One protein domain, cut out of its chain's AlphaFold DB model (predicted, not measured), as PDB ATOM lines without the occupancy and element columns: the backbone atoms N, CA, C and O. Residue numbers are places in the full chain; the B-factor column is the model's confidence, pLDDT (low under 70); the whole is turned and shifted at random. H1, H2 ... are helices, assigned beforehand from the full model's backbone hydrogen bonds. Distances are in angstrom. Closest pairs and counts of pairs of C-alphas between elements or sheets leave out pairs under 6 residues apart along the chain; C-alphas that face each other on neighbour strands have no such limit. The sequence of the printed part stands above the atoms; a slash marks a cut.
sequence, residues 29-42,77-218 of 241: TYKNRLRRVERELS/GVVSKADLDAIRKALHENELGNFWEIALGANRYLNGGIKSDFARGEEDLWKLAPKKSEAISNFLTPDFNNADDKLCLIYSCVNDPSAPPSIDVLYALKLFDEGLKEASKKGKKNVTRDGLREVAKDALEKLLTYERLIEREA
ATOM      1  N   THR A  29      28.287  30.595  40.741       92.50
ATOM      2  CA  THR A  29      26.991  30.468  41.418       92.50
ATOM      3  C   THR A  29      26.899  29.135  42.153       92.50
ATOM      4  O   THR A  29      26.544  29.116  43.330       92.50
ATOM      5  N   TYR A  30      27.271  28.028  41.505       93.25
ATOM      6  CA  TYR A  30      27.264  26.714  42.149       93.25
ATOM      7  C   TYR A  30      28.276  26.625  43.296       93.25
ATOM      8  O   TYR A  30      27.919  26.142  44.365       93.25
ATOM      9  N   LYS A  31      29.493  27.166  43.136       94.50
ATOM     10  CA  LYS A  31      30.502  27.237  44.214       94.50
ATOM     11  C   LYS A  31      29.983  28.004  45.436       94.50
ATOM     12  O   LYS A  31      30.114  27.539  46.564       94.50
ATOM     13  N   ASN A  32      29.343  29.155  45.221       95.06
ATOM     14  CA  ASN A  32      28.765  29.954  46.302       95.06
ATOM     15  C   ASN A  32      27.614  29.224  47.012       95.06
ATOM     16  O   ASN A  32      27.474  29.345  48.232       95.06
ATOM     17  N   ARG A  33      26.787  28.480  46.265       94.69
ATOM     18  CA  ARG A  33      25.698  27.668  46.829       94.69
ATOM     19  C   ARG A  33      26.238  26.463  47.605       94.69
ATOM     20  O   ARG A  33      25.773  26.242  48.716       94.69
ATOM     21  N   LEU A  34      27.264  25.762  47.113       95.81
ATOM     22  CA  LEU A  34      27.922  24.666  47.845       95.81
ATOM     23  C   LEU A  34      28.459  25.132  49.210       95.81
ATOM     24  O   LEU A  34      28.055  24.589  50.231       95.81
ATOM     25  N   ARG A  35      29.163  26.269  49.268       96.44
ATOM     26  CA  ARG A  35      29.607  26.872  50.546       96.44
ATOM     27  C   ARG A  35      28.465  27.225  51.512       96.44
ATOM     28  O   ARG A  35      28.680  27.418  52.708       96.44
ATOM     29  N   ARG A  36      27.232  27.413  51.023       95.69
ATOM     30  CA  ARG A  36      26.045  27.566  51.890       95.69
ATOM     31  C   ARG A  36      25.592  26.208  52.422       95.69
ATOM     32  O   ARG A  36      25.364  26.114  53.623       95.69
ATOM     33  N   VAL A  37      25.561  25.176  51.575       96.00
ATOM     34  CA  VAL A  37      25.321  23.778  51.984       96.00
ATOM     35  C   VAL A  37      26.312  23.362  53.077       96.00
ATOM     36  O   VAL A  37      25.896  22.833  54.105       96.00
ATOM     37  N   GLU A  38      27.604  23.661  52.907       96.56
ATOM     38  CA  GLU A  38      28.651  23.375  53.898       96.56
ATOM     39  C   GLU A  38      28.352  24.030  55.249       96.56
ATOM     40  O   GLU A  38      28.411  23.372  56.291       96.56
ATOM     41  N   ARG A  39      27.991  25.320  55.245       96.75
ATOM     42  CA  ARG A  39      27.642  26.061  56.464       96.75
ATOM     43  C   ARG A  39      26.404  25.494  57.151       96.75
ATOM     44  O   ARG A  39      26.408  25.346  58.372       96.75
ATOM     45  N   GLU A  40      25.366  25.168  56.385       95.69
ATOM     46  CA  GLU A  40      24.128  24.573  56.897       95.69
ATOM     47  C   GLU A  40      24.393  23.198  57.531       95.69
ATOM     48  O   GLU A  40      23.978  22.946  58.665       95.69
ATOM     49  N   LEU A  41      25.167  22.337  56.865       95.62
ATOM     50  CA  LEU A  41      25.517  21.015  57.386       95.62
ATOM     51  C   LEU A  41      26.463  21.096  58.596       95.62
ATOM     52  O   LEU A  41      26.276  20.381  59.581       95.62
ATOM     53  N   SER A  42      27.430  22.013  58.580       95.38
ATOM     54  CA  SER A  42      28.327  22.268  59.717       95.38
ATOM     55  C   SER A  42      27.574  22.762  60.953       95.38
ATOM     56  O   SER A  42      27.917  22.392  62.081       95.38
ATOM     57  N   GLY A  77      23.440  11.409  75.361       60.06
ATOM     58  CA  GLY A  77      22.038  11.716  75.627       60.06
ATOM     59  C   GLY A  77      21.135  11.436  74.424       60.06
ATOM     60  O   GLY A  77      21.412  11.879  73.307       60.06
ATOM     61  N   VAL A  78      20.027  10.734  74.669       64.94
ATOM     62  CA  VAL A  78      18.938  10.560  73.697       64.94
ATOM     63  C   VAL A  78      18.538  11.941  73.169       64.94
ATOM     64  O   VAL A  78      18.216  12.835  73.949       64.94
ATOM     65  N   VAL A  79      18.599  12.133  71.851       74.00
ATOM     66  CA  VAL A  79      18.179  13.386  71.207       74.00
ATOM     67  C   VAL A  79      16.663  13.514  71.347       74.00
ATOM     68  O   VAL A  79      15.934  12.538  71.141       74.00
ATOM     69  N   SER A  80      16.169  14.695  71.729       81.31
ATOM     70  CA  SER A  80      14.729  14.883  71.868       81.31
ATOM     71  C   SER A  80      14.050  14.773  70.500       81.31
ATOM     72  O   SER A  80      14.627  15.099  69.464       81.31
ATOM     73  N   LYS A  81      12.789  14.333  70.477       83.25
ATOM     74  CA  LYS A  81      12.033  14.257  69.220       83.25
ATOM     75  C   LYS A  81      11.936  15.624  68.525       83.25
ATOM     76  O   LYS A  81      11.986  15.681  67.303       83.25
ATOM     77  N   ALA A  82      11.807  16.705  69.296       85.00
ATOM     78  CA  ALA A  82      11.742  18.056  68.749       85.00
ATOM     79  C   ALA A  82      13.048  18.437  68.034       85.00
ATOM     80  O   ALA A  82      12.994  18.992  66.939       85.00
ATOM     81  N   ASP A  83      14.197  18.070  68.605       85.38
ATOM     82  CA  ASP A  83      15.504  18.327  67.993       85.38
ATOM     83  C   ASP A  83      15.710  17.467  66.742       85.38
ATOM     84  O   ASP A  83      16.168  17.971  65.721       85.38
ATOM     85  N   LEU A  84      15.302  16.192  66.775       87.81
ATOM     86  CA  LEU A  84      15.334  15.314  65.598       87.81
ATOM     87  C   LEU A  84      14.481  15.873  64.451       87.81
ATOM     88  O   LEU A  84      14.933  15.906  63.306       87.81
ATOM     89  N   ASP A  85      13.264  16.335  64.750       88.25
ATOM     90  CA  ASP A  85      12.363  16.929  63.760       88.25
ATOM     91  C   ASP A  85      12.932  18.258  63.217       88.25
ATOM     92  O   ASP A  85      12.832  18.522  62.018       88.25
ATOM     93  N   ALA A  86      13.580  19.071  64.061       89.69
ATOM     94  CA  ALA A  86      14.229  20.321  63.656       89.69
ATOM     95  C   ALA A  86      15.460  20.089  62.765       89.69
ATOM     96  O   ALA A  86      15.591  20.735  61.724       89.69
ATOM     97  N   ILE A  87      16.331  19.142  63.127       91.31
ATOM     98  CA  ILE A  87      17.499  18.757  62.321       91.31
ATOM     99  C   ILE A  87      17.041  18.205  60.974       91.31
ATOM    100  O   ILE A  87      17.553  18.593  59.926       91.31
ATOM    101  N   ARG A  88      16.036  17.326  60.989       90.94
ATOM    102  CA  ARG A  88      15.493  16.758  59.761       90.94
ATOM    103  C   ARG A  88      14.871  17.829  58.875       90.94
ATOM    104  O   ARG A  88      15.080  17.809  57.672       90.94
ATOM    105  N   LYS A  89      14.148  18.788  59.451       91.25
ATOM    106  CA  LYS A  89      13.637  19.941  58.707       91.25
ATOM    107  C   LYS A  89      14.778  20.725  58.046       91.25
ATOM    108  O   LYS A  89      14.692  21.000  56.856       91.25
ATOM    109  N   ALA A  90      15.858  21.002  58.778       91.69
ATOM    110  CA  ALA A  90      17.021  21.711  58.246       91.69
ATOM    111  C   ALA A  90      17.709  20.972  57.080       91.69
ATOM    112  O   ALA A  90      18.172  21.628  56.154       91.69
ATOM    113  N   LEU A  91      17.728  19.632  57.076       91.25
ATOM    114  CA  LEU A  91      18.260  18.841  55.953       91.25
ATOM    115  C   LEU A  91      17.501  19.052  54.637       91.25
ATOM    116  O   LEU A  91      18.095  18.957  53.568       91.25
ATOM    117  N   HIS A  92      16.196  19.313  54.715       90.94
ATOM    118  CA  HIS A  92      15.304  19.370  53.552       90.94
ATOM    119  C   HIS A  92      14.907  20.799  53.158       90.94
ATOM    120  O   HIS A  92      14.066  20.981  52.282       90.94
ATOM    121  N   GLU A  93      15.499  21.814  53.784       90.06
ATOM    122  CA  GLU A  93      15.230  23.228  53.512       90.06
ATOM    123  C   GLU A  93      16.476  23.945  52.973       90.06
ATOM    124  O   GLU A  93      17.587  23.420  53.024       90.06
ATOM    125  N   ASN A  94      16.284  25.163  52.461       90.94
ATOM    126  CA  ASN A  94      17.354  26.051  51.989       90.94
ATOM    127  C   ASN A  94      18.279  25.394  50.948       90.94
ATOM    128  O   ASN A  94      17.798  24.732  50.026       90.94
ATOM    129  N   GLU A  95      19.589  25.635  51.012       92.50
ATOM    130  CA  GLU A  95      20.520  25.110  50.010       92.50
ATOM    131  C   GLU A  95      20.809  23.629  50.245       92.50
ATOM    132  O   GLU A  95      20.978  22.892  49.276       92.50
ATOM    133  N   LEU A  96      20.785  23.159  51.496       91.56
ATOM    134  CA  LEU A  96      20.969  21.752  51.837       91.56
ATOM    135  C   LEU A  96      19.850  20.878  51.263       91.56
ATOM    136  O   LEU A  96      20.146  19.868  50.630       91.56
ATOM    137  N   GLY A  97      18.587  21.307  51.342       90.31
ATOM    138  CA  GLY A  97      17.465  20.637  50.667       90.31
ATOM    139  C   GLY A  97      17.569  20.666  49.136       90.31
ATOM    140  O   GLY A  97      17.143  19.733  48.449       90.31
ATOM    141  N   ASN A  98      18.218  21.700  48.595       91.50
ATOM    142  CA  ASN A  98      18.486  21.861  47.166       91.50
ATOM    143  C   ASN A  98      19.847  21.292  46.728       91.50
ATOM    144  O   ASN A  98      20.224  21.465  45.566       91.50
ATOM    145  N   PHE A  99      20.566  20.583  47.609       92.75
ATOM    146  CA  PHE A  99      21.915  20.077  47.340       92.75
ATOM    147  C   PHE A  99      21.999  19.341  46.003       92.75
ATOM    148  O   PHE A  99      22.920  19.564  45.223       92.75
ATOM    149  N   TRP A 100      21.013  18.499  45.699       91.19
ATOM    150  CA  TRP A 100      21.039  17.690  44.487       91.19
ATOM    151  C   TRP A 100      20.900  18.499  43.200       91.19
ATOM    152  O   TRP A 100      21.585  18.222  42.218       91.19
ATOM    153  N   GLU A 101      20.096  19.561  43.223       90.94
ATOM    154  CA  GLU A 101      20.040  20.519  42.121       90.94
ATOM    155  C   GLU A 101      21.404  21.189  41.918       90.94
ATOM    156  O   GLU A 101      21.906  21.239  40.790       90.94
ATOM    157  N   ILE A 102      22.018  21.664  43.005       92.75
ATOM    158  CA  ILE A 102      23.327  22.331  42.977       92.75
ATOM    159  C   ILE A 102      24.391  21.385  42.423       92.75
ATOM    160  O   ILE A 102      25.144  21.755  41.524       92.75
ATOM    161  N   ALA A 103      24.434  20.157  42.935       92.00
ATOM    162  CA  ALA A 103      25.453  19.178  42.604       92.00
ATOM    163  C   ALA A 103      25.354  18.716  41.145       92.00
ATOM    164  O   ALA A 103      26.369  18.653  40.454       92.00
ATOM    165  N   LEU A 104      24.145  18.473  40.624       89.81
ATOM    166  CA  LEU A 104      23.979  18.135  39.208       89.81
ATOM    167  C   LEU A 104      24.427  19.265  38.281       89.81
ATOM    168  O   LEU A 104      25.027  18.985  37.245       89.81
ATOM    169  N   GLY A 105      24.186  20.523  38.659       90.25
ATOM    170  CA  GLY A 105      24.700  21.684  37.932       90.25
ATOM    171  C   GLY A 105      26.226  21.769  37.976       90.25
ATOM    172  O   GLY A 105      26.871  21.847  36.932       90.25
ATOM    173  N   ALA A 106      26.816  21.668  39.168       90.94
ATOM    174  CA  ALA A 106      28.263  21.701  39.370       90.94
ATOM    175  C   ALA A 106      28.989  20.558  38.631       90.94
ATOM    176  O   ALA A 106      30.023  20.783  38.002       90.94
ATOM    177  N   ASN A 107      28.406  19.356  38.598       89.62
ATOM    178  CA  ASN A 107      28.946  18.206  37.868       89.62
ATOM    179  C   ASN A 107      29.099  18.453  36.362       89.62
ATOM    180  O   ASN A 107      29.946  17.823  35.732       89.62
ATOM    181  N   ARG A 108      28.313  19.358  35.759       88.12
ATOM    182  CA  ARG A 108      28.442  19.694  34.327       88.12
ATOM    183  C   ARG A 108      29.775  20.352  33.992       88.12
ATOM    184  O   ARG A 108      30.235  20.243  32.856       88.12
ATOM    185  N   TYR A 109      30.387  21.001  34.977       87.94
ATOM    186  CA  TYR A 109      31.679  21.656  34.839       87.94
ATOM    187  C   TYR A 109      32.856  20.705  35.067       87.94
ATOM    188  O   TYR A 109      33.984  21.050  34.717       87.94
ATOM    189  N   LEU A 110      32.616  19.502  35.598       86.88
ATOM    190  CA  LEU A 110      33.643  18.476  35.724       86.88
ATOM    191  C   LEU A 110      33.926  17.823  34.366       86.88
ATOM    192  O   LEU A 110      33.048  17.602  33.526       86.88
ATOM    193  N   ASN A 111      35.187  17.466  34.144       72.12
ATOM    194  CA  ASN A 111      35.553  16.579  33.052       72.12
ATOM    195  C   ASN A 111      34.960  15.187  33.328       72.12
ATOM    196  O   ASN A 111      35.227  14.598  34.369       72.12
ATOM    197  N   GLY A 112      34.155  14.652  32.400       64.00
ATOM    198  CA  GLY A 112      33.358  13.420  32.569       64.00
ATOM    199  C   GLY A 112      34.133  12.111  32.806       64.00
ATOM    200  O   GLY A 112      33.549  11.041  32.693       64.00
ATOM    201  N   GLY A 113      35.435  12.184  33.097       61.34
ATOM    202  CA  GLY A 113      36.273  11.072  33.550       61.34
ATOM    203  C   GLY A 113      36.716  11.179  35.015       61.34
ATOM    204  O   GLY A 113      37.460  10.317  35.476       61.34
ATOM    205  N   ILE A 114      36.299  12.224  35.737       68.31
ATOM    206  CA  ILE A 114      36.640  12.424  37.147       68.31
ATOM    207  C   ILE A 114      35.740  11.543  38.010       68.31
ATOM    208  O   ILE A 114      34.515  11.651  37.963       68.31
ATOM    209  N   LYS A 115      36.374  10.686  38.810       66.00
ATOM    210  CA  LYS A 115      35.718   9.783  39.757       66.00
ATOM    211  C   LYS A 115      35.795  10.355  41.168       66.00
ATOM    212  O   LYS A 115      36.643  11.200  41.448       66.00
ATOM    213  N   SER A 116      34.912   9.882  42.039       62.34
ATOM    214  CA  SER A 116      35.018  10.176  43.464       62.34
ATOM    215  C   SER A 116      36.243   9.520  44.092       62.34
ATOM    216  O   SER A 116      36.546   8.370  43.775       62.34
ATOM    217  N   ASP A 117      36.863  10.198  45.055       65.44
ATOM    218  CA  ASP A 117      37.907   9.623  45.911       65.44
ATOM    219  C   ASP A 117      37.357   8.513  46.837       65.44
ATOM    220  O   ASP A 117      38.114   7.671  47.319       65.44
ATOM    221  N   PHE A 118      36.036   8.477  47.060       60.56
ATOM    222  CA  PHE A 118      35.353   7.439  47.846       60.56
ATOM    223  C   PHE A 118      34.860   6.261  47.004       60.56
ATOM    224  O   PHE A 118      34.453   5.238  47.568       60.56
ATOM    225  N   ALA A 119      34.904   6.376  45.672       60.03
ATOM    226  CA  ALA A 119      34.580   5.259  44.804       60.03
ATOM    227  C   ALA A 119      35.574   4.135  45.098       60.03
ATOM    228  O   ALA A 119      36.791   4.319  45.001       60.03
ATOM    229  N   ARG A 120      35.073   2.961  45.499       52.62
ATOM    230  CA  ARG A 120      35.946   1.830  45.824       52.62
ATOM    231  C   ARG A 120      36.750   1.477  44.575       52.62
ATOM    232  O   ARG A 120      36.196   0.991  43.595       52.62
ATOM    233  N   GLY A 121      38.061   1.714  44.626       45.94
ATOM    234  CA  GLY A 121      39.001   1.516  43.516       45.94
ATOM    235  C   GLY A 121      39.136   0.072  43.021       45.94
ATOM    236  O   GLY A 121      39.904  -0.183  42.096       45.94
ATOM    237  N   GLU A 122      38.387  -0.876  43.588       49.16
ATOM    238  CA  GLU A 122      38.269  -2.233  43.069       49.16
ATOM    239  C   GLU A 122      37.359  -2.251  41.835       49.16
ATOM    240  O   GLU A 122      36.264  -2.812  41.815       49.16
ATOM    241  N   GLU A 123      37.885  -1.699  40.744       49.25
ATOM    242  CA  GLU A 123      37.450  -1.989  39.378       49.25
ATOM    243  C   GLU A 123      37.318  -3.518  39.154       49.25
ATOM    244  O   GLU A 123      36.518  -3.978  38.341       49.25
ATOM    245  N   ASP A 124      38.060  -4.314  39.933       46.94
ATOM    246  CA  ASP A 124      38.043  -5.775  39.954       46.94
ATOM    247  C   ASP A 124      36.729  -6.396  40.458       46.94
ATOM    248  O   ASP A 124      36.323  -7.426  39.916       46.94
ATOM    249  N   LEU A 125      35.990  -5.770  41.386       49.81
ATOM    250  CA  LEU A 125      34.660  -6.267  41.778       49.81
ATOM    251  C   LEU A 125      33.635  -6.087  40.648       49.81
ATOM    252  O   LEU A 125      32.771  -6.941  40.449       49.81
ATOM    253  N   TRP A 126      33.769  -5.030  39.843       51.75
ATOM    254  CA  TRP A 126      32.936  -4.823  38.653       51.75
ATOM    255  C   TRP A 126      33.321  -5.720  37.481       51.75
ATOM    256  O   TRP A 126      32.453  -6.095  36.697       51.75
ATOM    257  N   LYS A 127      34.589  -6.138  37.380       51.25
ATOM    258  CA  LYS A 127      35.019  -7.163  36.410       51.25
ATOM    259  C   LYS A 127      34.418  -8.541  36.708       51.25
ATOM    260  O   LYS A 127      34.326  -9.363  35.796       51.25
ATOM    261  N   LEU A 128      34.003  -8.789  37.954       50.97
ATOM    262  CA  LEU A 128      33.271  -9.994  38.361       50.97
ATOM    263  C   LEU A 128      31.767  -9.899  38.085       50.97
ATOM    264  O   LEU A 128      31.093 -10.933  38.074       50.97
ATOM    265  N   ALA A 129      31.231  -8.698  37.834       51.53
ATOM    266  CA  ALA A 129      29.867  -8.576  37.356       51.53
ATOM    267  C   ALA A 129      29.782  -9.303  36.001       51.53
ATOM    268  O   ALA A 129      30.589  -9.030  35.105       51.53
ATOM    269  N   PRO A 130      28.850 -10.260  35.834       49.38
ATOM    270  CA  PRO A 130      28.745 -11.017  34.595       49.38
ATOM    271  C   PRO A 130      28.631 -10.035  33.433       49.38
ATOM    272  O   PRO A 130      27.862  -9.079  33.534       49.38
ATOM    273  N   LYS A 131      29.404 -10.253  32.354       48.38
ATOM    274  CA  LYS A 131      29.338  -9.438  31.131       48.38
ATOM    275  C   LYS A 131      27.880  -9.375  30.690       48.38
ATOM    276  O   LYS A 131      27.353 -10.339  30.132       48.38
ATOM    277  N   LYS A 132      27.214  -8.273  31.027       50.19
ATOM    278  CA  LYS A 132      25.793  -8.083  30.766       50.19
ATOM    279  C   LYS A 132      25.646  -8.086  29.243       50.19
ATOM    280  O   LYS A 132      26.404  -7.404  28.557       50.19
ATOM    281  N   SER A 133      24.712  -8.864  28.695       52.66
ATOM    282  CA  SER A 133      24.302  -8.639  27.302       52.66
ATOM    283  C   SER A 133      23.856  -7.179  27.170       52.66
ATOM    284  O   SER A 133      23.364  -6.617  28.147       52.66
ATOM    285  N   GLU A 134      24.012  -6.544  26.007       53.62
ATOM    286  CA  GLU A 134      23.685  -5.112  25.835       53.62
ATOM    287  C   GLU A 134      22.275  -4.759  26.357       53.62
ATOM    288  O   GLU A 134      22.079  -3.722  26.989       53.62
ATOM    289  N   ALA A 135      21.314  -5.677  26.206       51.22
ATOM    290  CA  ALA A 135      19.952  -5.540  26.720       51.22
ATOM    291  C   ALA A 135      19.849  -5.537  28.261       51.22
ATOM    292  O   ALA A 135      19.050  -4.793  28.823       51.22
ATOM    293  N   ILE A 136      20.654  -6.347  28.957       54.56
ATOM    294  CA  ILE A 136      20.700  -6.397  30.431       54.56
ATOM    295  C   ILE A 136      21.583  -5.267  30.978       54.56
ATOM    296  O   ILE A 136      21.344  -4.774  32.078       54.56
ATOM    297  N   SER A 137      22.584  -4.832  30.205       55.69
ATOM    298  CA  SER A 137      23.471  -3.726  30.562       55.69
ATOM    299  C   SER A 137      22.679  -2.439  30.731       55.69
ATOM    300  O   SER A 137      22.742  -1.841  31.795       55.69
ATOM    301  N   ASN A 138      21.850  -2.089  29.743       56.09
ATOM    302  CA  ASN A 138      21.025  -0.879  29.787       56.09
ATOM    303  C   ASN A 138      19.961  -0.907  30.897       56.09
ATOM    304  O   ASN A 138      19.560   0.145  31.379       56.09
ATOM    305  N   PHE A 139      19.506  -2.095  31.314       58.56
ATOM    306  CA  PHE A 139      18.545  -2.246  32.413       58.56
ATOM    307  C   PHE A 139      19.188  -2.111  33.805       58.56
ATOM    308  O   PHE A 139      18.486  -1.891  34.786       58.56
ATOM    309  N   LEU A 140      20.511  -2.267  33.905       65.19
ATOM    310  CA  LEU A 140      21.258  -2.250  35.165       65.19
ATOM    311  C   LEU A 140      22.274  -1.097  35.223       65.19
ATOM    312  O   LEU A 140      23.292  -1.234  35.907       65.19
ATOM    313  N   THR A 141      22.021  -0.016  34.484       70.25
ATOM    314  CA  THR A 141      22.770   1.242  34.568       70.25
ATOM    315  C   THR A 141      21.998   2.190  35.485       70.25
ATOM    316  O   THR A 141      20.855   2.511  35.156       70.25
ATOM    317  N   PRO A 142      22.570   2.626  36.618       73.19
ATOM    318  CA  PRO A 142      21.898   3.581  37.491       73.19
ATOM    319  C   PRO A 142      21.659   4.929  36.798       73.19
ATOM    320  O   PRO A 142      22.545   5.444  36.113       73.19
ATOM    321  N   ASP A 143      20.484   5.531  36.999       80.19
ATOM    322  CA  ASP A 143      20.234   6.909  36.574       80.19
ATOM    323  C   ASP A 143      20.710   7.902  37.643       80.19
ATOM    324  O   ASP A 143      19.974   8.263  38.562       80.19
ATOM    325  N   PHE A 144      21.937   8.406  37.493       80.81
ATOM    326  CA  PHE A 144      22.499   9.426  38.386       80.81
ATOM    327  C   PHE A 144      21.842  10.806  38.266       80.81
ATOM    328  O   PHE A 144      22.301  11.730  38.925       80.81
ATOM    329  N   ASN A 145      20.809  10.995  37.439       81.94
ATOM    330  CA  ASN A 145      19.983  12.207  37.472       81.94
ATOM    331  C   ASN A 145      18.774  12.058  38.405       81.94
ATOM    332  O   ASN A 145      18.123  13.050  38.747       81.94
ATOM    333  N   ASN A 146      18.469  10.830  38.821       80.94
ATOM    334  CA  ASN A 146      17.370  10.506  39.708       80.94
ATOM    335  C   ASN A 146      17.907  10.194  41.112       80.94
ATOM    336  O   ASN A 146      18.535   9.161  41.333       80.94
ATOM    337  N   ALA A 147      17.617  11.064  42.083       76.00
ATOM    338  CA  ALA A 147      18.034  10.853  43.471       76.00
ATOM    339  C   ALA A 147      17.475   9.545  44.066       76.00
ATOM    340  O   ALA A 147      18.074   8.989  44.986       76.00
ATOM    341  N   ASP A 148      16.350   9.048  43.544       76.06
ATOM    342  CA  ASP A 148      15.621   7.872  44.039       76.06
ATOM    343  C   ASP A 148      15.793   6.640  43.148       76.06
ATOM    344  O   ASP A 148      14.951   5.735  43.142       76.06
ATOM    345  N   ASP A 149      16.850   6.606  42.338       74.75
ATOM    346  CA  ASP A 149      17.101   5.464  41.477       74.75
ATOM    347  C   ASP A 149      17.266   4.172  42.305       74.75
ATOM    348  O   ASP A 149      18.126   4.043  43.179       74.75
ATOM    349  N   LYS A 150      16.409   3.184  42.028       70.50
ATOM    350  CA  LYS A 150      16.340   1.936  42.800       70.50
ATOM    351  C   LYS A 150      17.573   1.056  42.616       70.50
ATOM    352  O   LYS A 150      17.902   0.294  43.520       70.50
ATOM    353  N   LEU A 151      18.243   1.119  41.463       68.38
ATOM    354  CA  LEU A 151      19.490   0.375  41.251       68.38
ATOM    355  C   LEU A 151      20.590   0.947  42.132       68.38
ATOM    356  O   LEU A 151      21.419   0.216  42.655       68.38
ATOM    357  N   CYS A 152      20.533   2.249  42.332       68.19
ATOM    358  CA  CYS A 152      21.433   3.024  43.151       68.19
ATOM    359  C   CYS A 152      21.310   2.648  44.646       68.19
ATOM    360  O   CYS A 152      22.333   2.468  45.316       68.19
ATOM    361  N   LEU A 153      20.082   2.366  45.109       61.97
ATOM    362  CA  LEU A 153      19.785   1.790  46.430       61.97
ATOM    363  C   LEU A 153      20.245   0.325  46.580       61.97
ATOM    364  O   LEU A 153      20.787  -0.053  47.614       61.97
ATOM    365  N   ILE A 154      20.049  -0.511  45.551       57.06
ATOM    366  CA  ILE A 154      20.296  -1.967  45.619       57.06
ATOM    367  C   ILE A 154      21.770  -2.332  45.392       57.06
ATOM    368  O   ILE A 154      22.302  -3.209  46.069       57.06
ATOM    369  N   TYR A 155      22.432  -1.695  44.424       57.81
ATOM    370  CA  TYR A 155      23.798  -2.023  43.999       57.81
ATOM    371  C   TYR A 155      24.865  -1.127  44.628       57.81
ATOM    372  O   TYR A 155      26.051  -1.367  44.411       57.81
ATOM    373  N   SER A 156      24.458  -0.136  45.433       58.19
ATOM    374  CA  SER A 156      25.333   0.896  45.986       58.19
ATOM    375  C   SER A 156      26.076   1.626  44.866       58.19
ATOM    376  O   SER A 156      27.209   1.298  44.517       58.19
ATOM    377  N   CYS A 157      25.427   2.647  44.302       66.19
ATOM    378  CA  CYS A 157      26.010   3.526  43.280       66.19
ATOM    379  C   CYS A 157      27.382   4.110  43.641       66.19
ATOM    380  O   CYS A 157      28.136   4.465  42.746       66.19
ATOM    381  N   VAL A 158      27.722   4.153  44.931       61.41
ATOM    382  CA  VAL A 158      29.059   4.479  45.456       61.41
ATOM    383  C   VAL A 158      30.163   3.614  44.830       61.41
ATOM    384  O   VAL A 158      31.308   4.037  44.721       61.41
ATOM    385  N   ASN A 159      29.836   2.397  44.394       62.50
ATOM    386  CA  ASN A 159      30.800   1.517  43.747       62.50
ATOM    387  C   ASN A 159      30.843   1.697  42.227       62.50
ATOM    388  O   ASN A 159      31.807   1.234  41.627       62.50
ATOM    389  N   ASP A 160      29.838   2.298  41.585       68.88
ATOM    390  CA  ASP A 160      29.800   2.398  40.123       68.88
ATOM    391  C   ASP A 160      30.896   3.363  39.627       68.88
ATOM    392  O   ASP A 160      30.912   4.532  40.018       68.88
ATOM    393  N   PRO A 161      31.819   2.921  38.752       68.44
ATOM    394  CA  PRO A 161      32.929   3.754  38.288       68.44
ATOM    395  C   PRO A 161      32.492   4.952  37.433       68.44
ATOM    396  O   PRO A 161      33.332   5.800  37.128       68.44
ATOM    397  N   SER A 162      31.226   4.999  37.009       74.12
ATOM    398  CA  SER A 162      30.615   6.119  36.291       74.12
ATOM    399  C   SER A 162      29.833   7.077  37.196       74.12
ATOM    400  O   SER A 162      29.375   8.116  36.717       74.12
ATOM    401  N   ALA A 163      29.703   6.768  38.492       77.62
ATOM    402  CA  ALA A 163      29.028   7.639  39.440       77.62
ATOM    403  C   ALA A 163      29.778   8.971  39.587       77.62
ATOM    404  O   ALA A 163      30.990   8.978  39.838       77.62
ATOM    405  N   PRO A 164      29.084  10.116  39.459       83.31
ATOM    406  CA  PRO A 164      29.719  11.396  39.692       83.31
ATOM    407  C   PRO A 164      30.055  11.572  41.184       83.31
ATOM    408  O   PRO A 164      29.302  11.104  42.039       83.31
ATOM    409  N   PRO A 165      31.118  12.323  41.520       84.88
ATOM    410  CA  PRO A 165      31.557  12.558  42.901       84.88
ATOM    411  C   PRO A 165      30.478  13.076  43.867       84.88
ATOM    412  O   PRO A 165      30.510  12.795  45.061       84.88
ATOM    413  N   SER A 166      29.474  13.793  43.358       88.69
ATOM    414  CA  SER A 166      28.326  14.263  44.146       88.69
ATOM    415  C   SER A 166      27.489  13.144  44.778       88.69
ATOM    416  O   SER A 166      26.741  13.396  45.722       88.69
ATOM    417  N   ILE A 167      27.544  11.932  44.217       87.19
ATOM    418  CA  ILE A 167      26.735  10.793  44.655       87.19
ATOM    419  C   ILE A 167      27.086  10.388  46.086       87.19
ATOM    420  O   ILE A 167      26.181  10.093  46.862       87.19
ATOM    421  N   ASP A 168      28.357  10.451  46.480       86.75
ATOM    422  CA  ASP A 168      28.759  10.085  47.842       86.75
ATOM    423  C   ASP A 168      28.166  11.019  48.886       86.75
ATOM    424  O   ASP A 168      27.690  10.567  49.929       86.75
ATOM    425  N   VAL A 169      28.137  12.316  48.577       91.50
ATOM    426  CA  VAL A 169      27.504  13.326  49.426       91.50
ATOM    427  C   VAL A 169      26.003  13.060  49.525       91.50
ATOM    428  O   VAL A 169      25.465  12.999  50.627       91.50
ATOM    429  N   LEU A 170      25.332  12.832  48.387       90.12
ATOM    430  CA  LEU A 170      23.899  12.528  48.348       90.12
ATOM    431  C   LEU A 170      23.561  11.313  49.225       90.12
ATOM    432  O   LEU A 170      22.617  11.360  50.012       90.12
ATOM    433  N   TYR A 171      24.335  10.233  49.119       86.31
ATOM    434  CA  TYR A 171      24.098   9.025  49.908       86.31
ATOM    435  C   TYR A 171      24.395   9.203  51.387       86.31
ATOM    436  O   TYR A 171      23.651   8.672  52.210       86.31
ATOM    437  N   ALA A 172      25.434   9.955  51.739       89.38
ATOM    438  CA  ALA A 172      25.713  10.267  53.133       89.38
ATOM    439  C   ALA A 172      24.577  11.100  53.756       89.38
ATOM    440  O   ALA A 172      24.133  10.798  54.863       89.38
ATOM    441  N   LEU A 173      24.020  12.068  53.015       91.69
ATOM    442  CA  LEU A 173      22.842  12.836  53.439       91.69
ATOM    443  C   LEU A 173      21.591  11.956  53.581       91.69
ATOM    444  O   LEU A 173      20.869  12.070  54.573       91.69
ATOM    445  N   LYS A 174      21.349  11.034  52.639       88.50
ATOM    446  CA  LYS A 174      20.238  10.070  52.730       88.50
ATOM    447  C   LYS A 174      20.392   9.120  53.918       88.50
ATOM    448  O   LYS A 174      19.422   8.887  54.636       88.50
ATOM    449  N   LEU A 175      21.600   8.610  54.164       87.75
ATOM    450  CA  LEU A 175      21.894   7.767  55.323       87.75
ATOM    451  C   LEU A 175      21.663   8.528  56.633       87.75
ATOM    452  O   LEU A 175      21.114   7.970  57.583       87.75
ATOM    453  N   PHE A 176      22.034   9.808  56.673       91.12
ATOM    454  CA  PHE A 176      21.782  10.659  57.826       91.12
ATOM    455  C   PHE A 176      20.281  10.895  58.064       91.12
ATOM    456  O   PHE A 176      19.812  10.717  59.190       91.12
ATOM    457  N   ASP A 177      19.499  11.203  57.021       91.06
ATOM    458  CA  ASP A 177      18.035  11.334  57.119       91.06
ATOM    459  C   ASP A 177      17.367  10.029  57.592       91.06
ATOM    460  O   ASP A 177      16.455  10.069  58.423       91.06
ATOM    461  N   GLU A 178      17.840   8.863  57.137       87.69
ATOM    462  CA  GLU A 178      17.375   7.563  57.642       87.69
ATOM    463  C   GLU A 178      17.750   7.330  59.109       87.69
ATOM    464  O   GLU A 178      16.903   6.902  59.898       87.69
ATOM    465  N   GLY A 179      18.966   7.693  59.521       87.38
ATOM    466  CA  GLY A 179      19.370   7.665  60.929       87.38
ATOM    467  C   GLY A 179      18.430   8.487  61.819       87.38
ATOM    468  O   GLY A 179      17.980   8.006  62.861       87.38
ATOM    469  N   LEU A 180      18.060   9.693  61.377       89.00
ATOM    470  CA  LEU A 180      17.111  10.563  62.084       89.00
ATOM    471  C   LEU A 180      15.697   9.966  62.124       89.00
ATOM    472  O   LEU A 180      15.039   9.993  63.167       89.00
ATOM    473  N   LYS A 181      15.220   9.381  61.017       88.19
ATOM    474  CA  LYS A 181      13.926   8.678  60.972       88.19
ATOM    475  C   LYS A 181      13.883   7.509  61.949       88.19
ATOM    476  O   LYS A 181      12.872   7.328  62.629       88.19
ATOM    477  N   GLU A 182      14.946   6.713  62.012       85.69
ATOM    478  CA  GLU A 182      15.049   5.579  62.928       85.69
ATOM    479  C   GLU A 182      15.105   6.028  64.392       85.69
ATOM    480  O   GLU A 182      14.403   5.442  65.221       85.69
ATOM    481  N   ALA A 183      15.845   7.099  64.700       84.19
ATOM    482  CA  ALA A 183      15.897   7.697  66.038       84.19
ATOM    483  C   ALA A 183      14.522   8.200  66.520       84.19
ATOM    484  O   ALA A 183      14.187   8.086  67.698       84.19
ATOM    485  N   SER A 184      13.687   8.703  65.606       83.00
ATOM    486  CA  SER A 184      12.342   9.205  65.920       83.00
ATOM    487  C   SER A 184      11.292   8.105  66.162       83.00
ATOM    488  O   SER A 184      10.170   8.407  66.591       83.00
ATOM    489  N   LYS A 185      11.600   6.824  65.897       83.69
ATOM    490  CA  LYS A 185      10.656   5.710  66.104       83.69
ATOM    491  C   LYS A 185      10.558   5.338  67.585       83.69
ATOM    492  O   LYS A 185      11.546   5.054  68.257       83.69
ATOM    493  N   LYS A 186       9.323   5.255  68.097       70.25
ATOM    494  CA  LYS A 186       9.055   4.837  69.485       70.25
ATOM    495  C   LYS A 186       9.689   3.471  69.776       70.25
ATOM    496  O   LYS A 186       9.425   2.505  69.069       70.25
ATOM    497  N   GLY A 187      10.474   3.391  70.851       62.41
ATOM    498  CA  GLY A 187      11.065   2.141  71.344       62.41
ATOM    499  C   GLY A 187      12.413   1.758  70.725       62.41
ATOM    500  O   GLY A 187      13.026   0.808  71.206       62.41
ATOM    501  N   LYS A 188      12.918   2.495  69.725       63.53
ATOM    502  CA  LYS A 188      14.270   2.292  69.187       63.53
ATOM    503  C   LYS A 188      15.275   3.169  69.936       63.53
ATOM    504  O   LYS A 188      15.392   4.354  69.670       63.53
ATOM    505  N   LYS A 189      15.992   2.569  70.892       59.69
ATOM    506  CA  LYS A 189      17.013   3.242  71.721       59.69
ATOM    507  C   LYS A 189      18.444   3.090  71.187       59.69
ATOM    508  O   LYS A 189      19.383   3.495  71.856       59.69
ATOM    509  N   ASN A 190      18.611   2.492  70.008       67.88
ATOM    510  CA  ASN A 190      19.928   2.110  69.495       67.88
ATOM    511  C   ASN A 190      20.582   3.200  68.628       67.88
ATOM    512  O   ASN A 190      21.708   3.010  68.185       67.88
ATOM    513  N   VAL A 191      19.886   4.312  68.360       74.62
ATOM    514  CA  VAL A 191      20.458   5.458  67.646       74.62
ATOM    515  C   VAL A 191      20.864   6.505  68.674       74.62
ATOM    516  O   VAL A 191      20.017   7.102  69.339       74.62
ATOM    517  N   THR A 192      22.170   6.675  68.831       81.06
ATOM    518  CA  THR A 192      22.780   7.596  69.788       81.06
ATOM    519  C   THR A 192      23.022   8.961  69.147       81.06
ATOM    520  O   THR A 192      23.137   9.074  67.924       81.06
ATOM    521  N   ARG A 193      23.123  10.014  69.968       83.88
ATOM    522  CA  ARG A 193      23.495  11.352  69.482       83.88
ATOM    523  C   ARG A 193      24.869  11.329  68.826       83.88
ATOM    524  O   ARG A 193      25.028  11.879  67.742       83.88
ATOM    525  N   ASP A 194      25.817  10.633  69.451       83.75
ATOM    526  CA  ASP A 194      27.158  10.453  68.897       83.75
ATOM    527  C   ASP A 194      27.111   9.714  67.556       83.75
ATOM    528  O   ASP A 194      27.752  10.142  66.602       83.75
ATOM    529  N   GLY A 195      26.283   8.671  67.431       86.25
ATOM    530  CA  GLY A 195      26.095   7.961  66.166       86.25
ATOM    531  C   GLY A 195      25.556   8.867  65.057       86.25
ATOM    532  O   GLY A 195      26.102   8.883  63.957       86.25
ATOM    533  N   LEU A 196      24.532   9.676  65.348       89.31
ATOM    534  CA  LEU A 196      24.002  10.663  64.398       89.31
ATOM    535  C   LEU A 196      25.046  11.717  64.020       89.31
ATOM    536  O   LEU A 196      25.139  12.101  62.857       89.31
ATOM    537  N   ARG A 197      25.847  12.161  64.991       90.81
ATOM    538  CA  ARG A 197      26.924  13.126  64.778       90.81
ATOM    539  C   ARG A 197      28.013  12.570  63.866       90.81
ATOM    540  O   ARG A 197      28.462  13.292  62.984       90.81
ATOM    541  N   GLU A 198      28.439  11.325  64.057       89.94
ATOM    542  CA  GLU A 198      29.451  10.706  63.191       89.94
ATOM    543  C   GLU A 198      28.939  10.533  61.755       89.94
ATOM    544  O   GLU A 198      29.667  10.834  60.811       89.94
ATOM    545  N   VAL A 199      27.664  10.171  61.564       90.81
ATOM    546  CA  VAL A 199      27.061  10.117  60.218       90.81
ATOM    547  C   VAL A 199      26.965  11.518  59.589       90.81
ATOM    548  O   VAL A 199      27.257  11.688  58.407       90.81
ATOM    549  N   ALA A 200      26.619  12.546  60.370       93.62
ATOM    550  CA  ALA A 200      26.602  13.928  59.890       93.62
ATOM    551  C   ALA A 200      28.007  14.442  59.515       93.62
ATOM    552  O   ALA A 200      28.160  15.160  58.525       93.62
ATOM    553  N   LYS A 201      29.044  14.061  60.275       94.50
ATOM    554  CA  LYS A 201      30.446  14.369  59.952       94.50
ATOM    555  C   LYS A 201      30.904  13.692  58.666       94.50
ATOM    556  O   LYS A 201      31.569  14.347  57.876       94.50
ATOM    557  N   ASP A 202      30.536  12.430  58.446       92.19
ATOM    558  CA  ASP A 202      30.844  11.714  57.201       92.19
ATOM    559  C   ASP A 202      30.228  12.425  55.982       92.19
ATOM    560  O   ASP A 202      30.905  12.651  54.978       92.19
ATOM    561  N   ALA A 203      28.973  12.880  56.089       94.06
ATOM    562  CA  ALA A 203      28.351  13.699  55.048       94.06
ATOM    563  C   ALA A 203      29.105  15.019  54.808       94.06
ATOM    564  O   ALA A 203      29.309  15.412  53.657       94.06
ATOM    565  N   LEU A 204      29.553  15.683  55.878       96.19
ATOM    566  CA  LEU A 204      30.324  16.924  55.788       96.19
ATOM    567  C   LEU A 204      31.702  16.704  55.151       96.19
ATOM    568  O   LEU A 204      32.110  17.480  54.293       96.19
ATOM    569  N   GLU A 205      32.414  15.642  55.520       94.62
ATOM    570  CA  GLU A 205      33.719  15.302  54.945       94.62
ATOM    571  C   GLU A 205      33.618  15.021  53.441       94.62
ATOM    572  O   GLU A 205      34.432  15.515  52.650       94.62
ATOM    573  N   LYS A 206      32.581  14.286  53.026       93.19
ATOM    574  CA  LYS A 206      32.294  14.036  51.610       93.19
ATOM    575  C   LYS A 206      31.954  15.321  50.865       93.19
ATOM    576  O   LYS A 206      32.464  15.520  49.763       93.19
ATOM    577  N   LEU A 207      31.155  16.209  51.460       95.69
ATOM    578  CA  LEU A 207      30.838  17.510  50.871       95.69
ATOM    579  C   LEU A 207      32.097  18.363  50.685       95.69
ATOM    580  O   LEU A 207      32.339  18.854  49.588       95.69
ATOM    581  N   LEU A 208      32.942  18.472  51.712       95.44
ATOM    582  CA  LEU A 208      34.206  19.212  51.637       95.44
ATOM    583  C   LEU A 208      35.147  18.636  50.575       95.44
ATOM    584  O   LEU A 208      35.846  19.372  49.881       95.44
ATOM    585  N   THR A 209      35.177  17.312  50.435       92.25
ATOM    586  CA  THR A 209      35.962  16.638  49.393       92.25
ATOM    587  C   THR A 209      35.420  16.963  48.003       92.25
ATOM    588  O   THR A 209      36.190  17.314  47.107       92.25
ATOM    589  N   TYR A 210      34.098  16.926  47.837       93.44
ATOM    590  CA  TYR A 210      33.433  17.310  46.597       93.44
ATOM    591  C   TYR A 210      33.681  18.781  46.235       93.44
ATOM    592  O   TYR A 210      34.000  19.085  45.088       93.44
ATOM    593  N   GLU A 211      33.616  19.695  47.200       94.31
ATOM    594  CA  GLU A 211      33.908  21.111  46.969       94.31
ATOM    595  C   GLU A 211      35.343  21.339  46.503       94.31
ATOM    596  O   GLU A 211      35.553  21.995  45.482       94.31
ATOM    597  N   ARG A 212      36.331  20.741  47.180       93.56
ATOM    598  CA  ARG A 212      37.740  20.823  46.757       93.56
ATOM    599  C   ARG A 212      37.940  20.284  45.345       93.56
ATOM    600  O   ARG A 212      38.753  20.818  44.592       93.56
ATOM    601  N   LEU A 213      37.210  19.232  44.976       91.44
ATOM    602  CA  LEU A 213      37.253  18.673  43.631       91.44
ATOM    603  C   LEU A 213      36.699  19.654  42.593       91.44
ATOM    604  O   LEU A 213      37.332  19.870  41.563       91.44
ATOM    605  N   ILE A 214      35.558  20.287  42.877       91.81
ATOM    606  CA  ILE A 214      34.985  21.339  42.026       91.81
ATOM    607  C   ILE A 214      35.934  22.538  41.926       91.81
ATOM    608  O   ILE A 214      36.098  23.115  40.856       91.81
ATOM    609  N   GLU A 215      36.589  22.932  43.016       91.81
ATOM    610  CA  GLU A 215      37.562  24.024  42.986       91.81
ATOM    611  C   GLU A 215      38.782  23.702  42.117       91.81
ATOM    612  O   GLU A 215      39.262  24.590  41.412       91.81
ATOM    613  N   ARG A 216      39.250  22.449  42.136       89.81
ATOM    614  CA  ARG A 216      40.450  22.009  41.415       89.81
ATOM    615  C   ARG A 216      40.204  21.704  39.938       89.81
ATOM    616  O   ARG A 216      41.060  22.016  39.117       89.81
ATOM    617  N   GLU A 217      39.079  21.073  39.614       89.38
ATOM    618  CA  GLU A 217      38.885  20.406  38.318       89.38
ATOM    619  C   GLU A 217      37.751  20.984  37.458       89.38
ATOM    620  O   GLU A 217      37.605  20.593  36.300       89.38
ATOM    621  N   ALA A 218      36.899  21.857  38.004       88.00
ATOM    622  CA  ALA A 218      35.769  22.387  37.248       88.00
ATOM    623  C   ALA A 218      36.204  23.506  36.285       88.00
ATOM    624  O   ALA A 218      36.839  24.481  36.691       88.00
TER     625      ALA A 218
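Overview. This is residues 29 to 42 and 77 to 218 of the 241 residues of an uncharacterized protein of Bathycoccus prasinos (UniProt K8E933). A long helical hairpin, H8 and H9, makes one side of an elongated helical bundle; H1 packs along H9, while H2 and H4, joined through short H3, run along the other side of H8 and H1. From one end of this bundle a loop-rich arm with three small helices, H5, H6 and H7, reaches away, and in it residues 133 to 138 stick out free. The printed part has 156 residues, with nine named helices in the order H1 to H9 and no named strand: all helix. The whole is compact, with a radius of gyration of the C-alphas of 17.0 A, and spans 50 by 38 by 23 A.

Along the chain. The longest helix, H9, holds residues 193 to 217, 35.9 A from C-alpha 193 at (23.495, 11.352, 69.482) to C-alpha 217 at (38.885, 20.406, 38.318). H8 is residues 166 to 183, 26.0 A. H1, residues 29 to 42, is 20.1 A and begins with C-alpha 29 at (26.991, 30.468, 41.418). H2 is residues 81 to 91, 15.4 A; H3, residues 94 to 97; H4, residues 99 to 107, 11.9 A. The small helices are H5, residues 123 to 127, H6, residues 134 to 139, and H7, residues 150 to 155.

Arrangement. H8 and H9 form a helical hairpin: they touch, closest at the C-alphas of Ala 172 and Ala 203, 4.7 A, at a shallow tilt of 13 degrees, opposite ways. H1 touches H9, closest at the C-alphas of Leu 41 and Leu 204, 6.5 A, at a shallow tilt of 19 degrees. H2 touches H8 at the C-alphas of Leu 84 and Leu 180, 6.2 A. H4 touches residues 166 to 170 of H8 alone, with the C-alphas of Ala 103 and Ser 166 closest at 5.9 A. H4 also touches H1, at a steep tilt of 41 degrees, closest at the C-alphas of Tyr 30 and Ala 106, 5.8 A. H3 touches H1, closest at the C-alphas of Val 37 and Leu 96, 4.8 A. H5, H6 and H7 touch no helix. Each O i to N i+4 pair is within hydrogen-bond range in H1, H2, H4, H5, H7, H8 and H9; in H6 it is 1 of 2, and H3 is too short for such a pair.

Size, cuts and confidence. The C-alphas farthest apart, of Gly 77 and Glu 134, are 52.6 A apart. Residues 43 to 76 are cut out, with 20.1 A between C-alphas 42 and 77. Of the links printed whole, H4 to H5 is long, with 15 residues. The mean pLDDT of the printed part is 79.4; residues 77 to 78, 112 to 140, 151 to 161 and 187 to 190 are under 70.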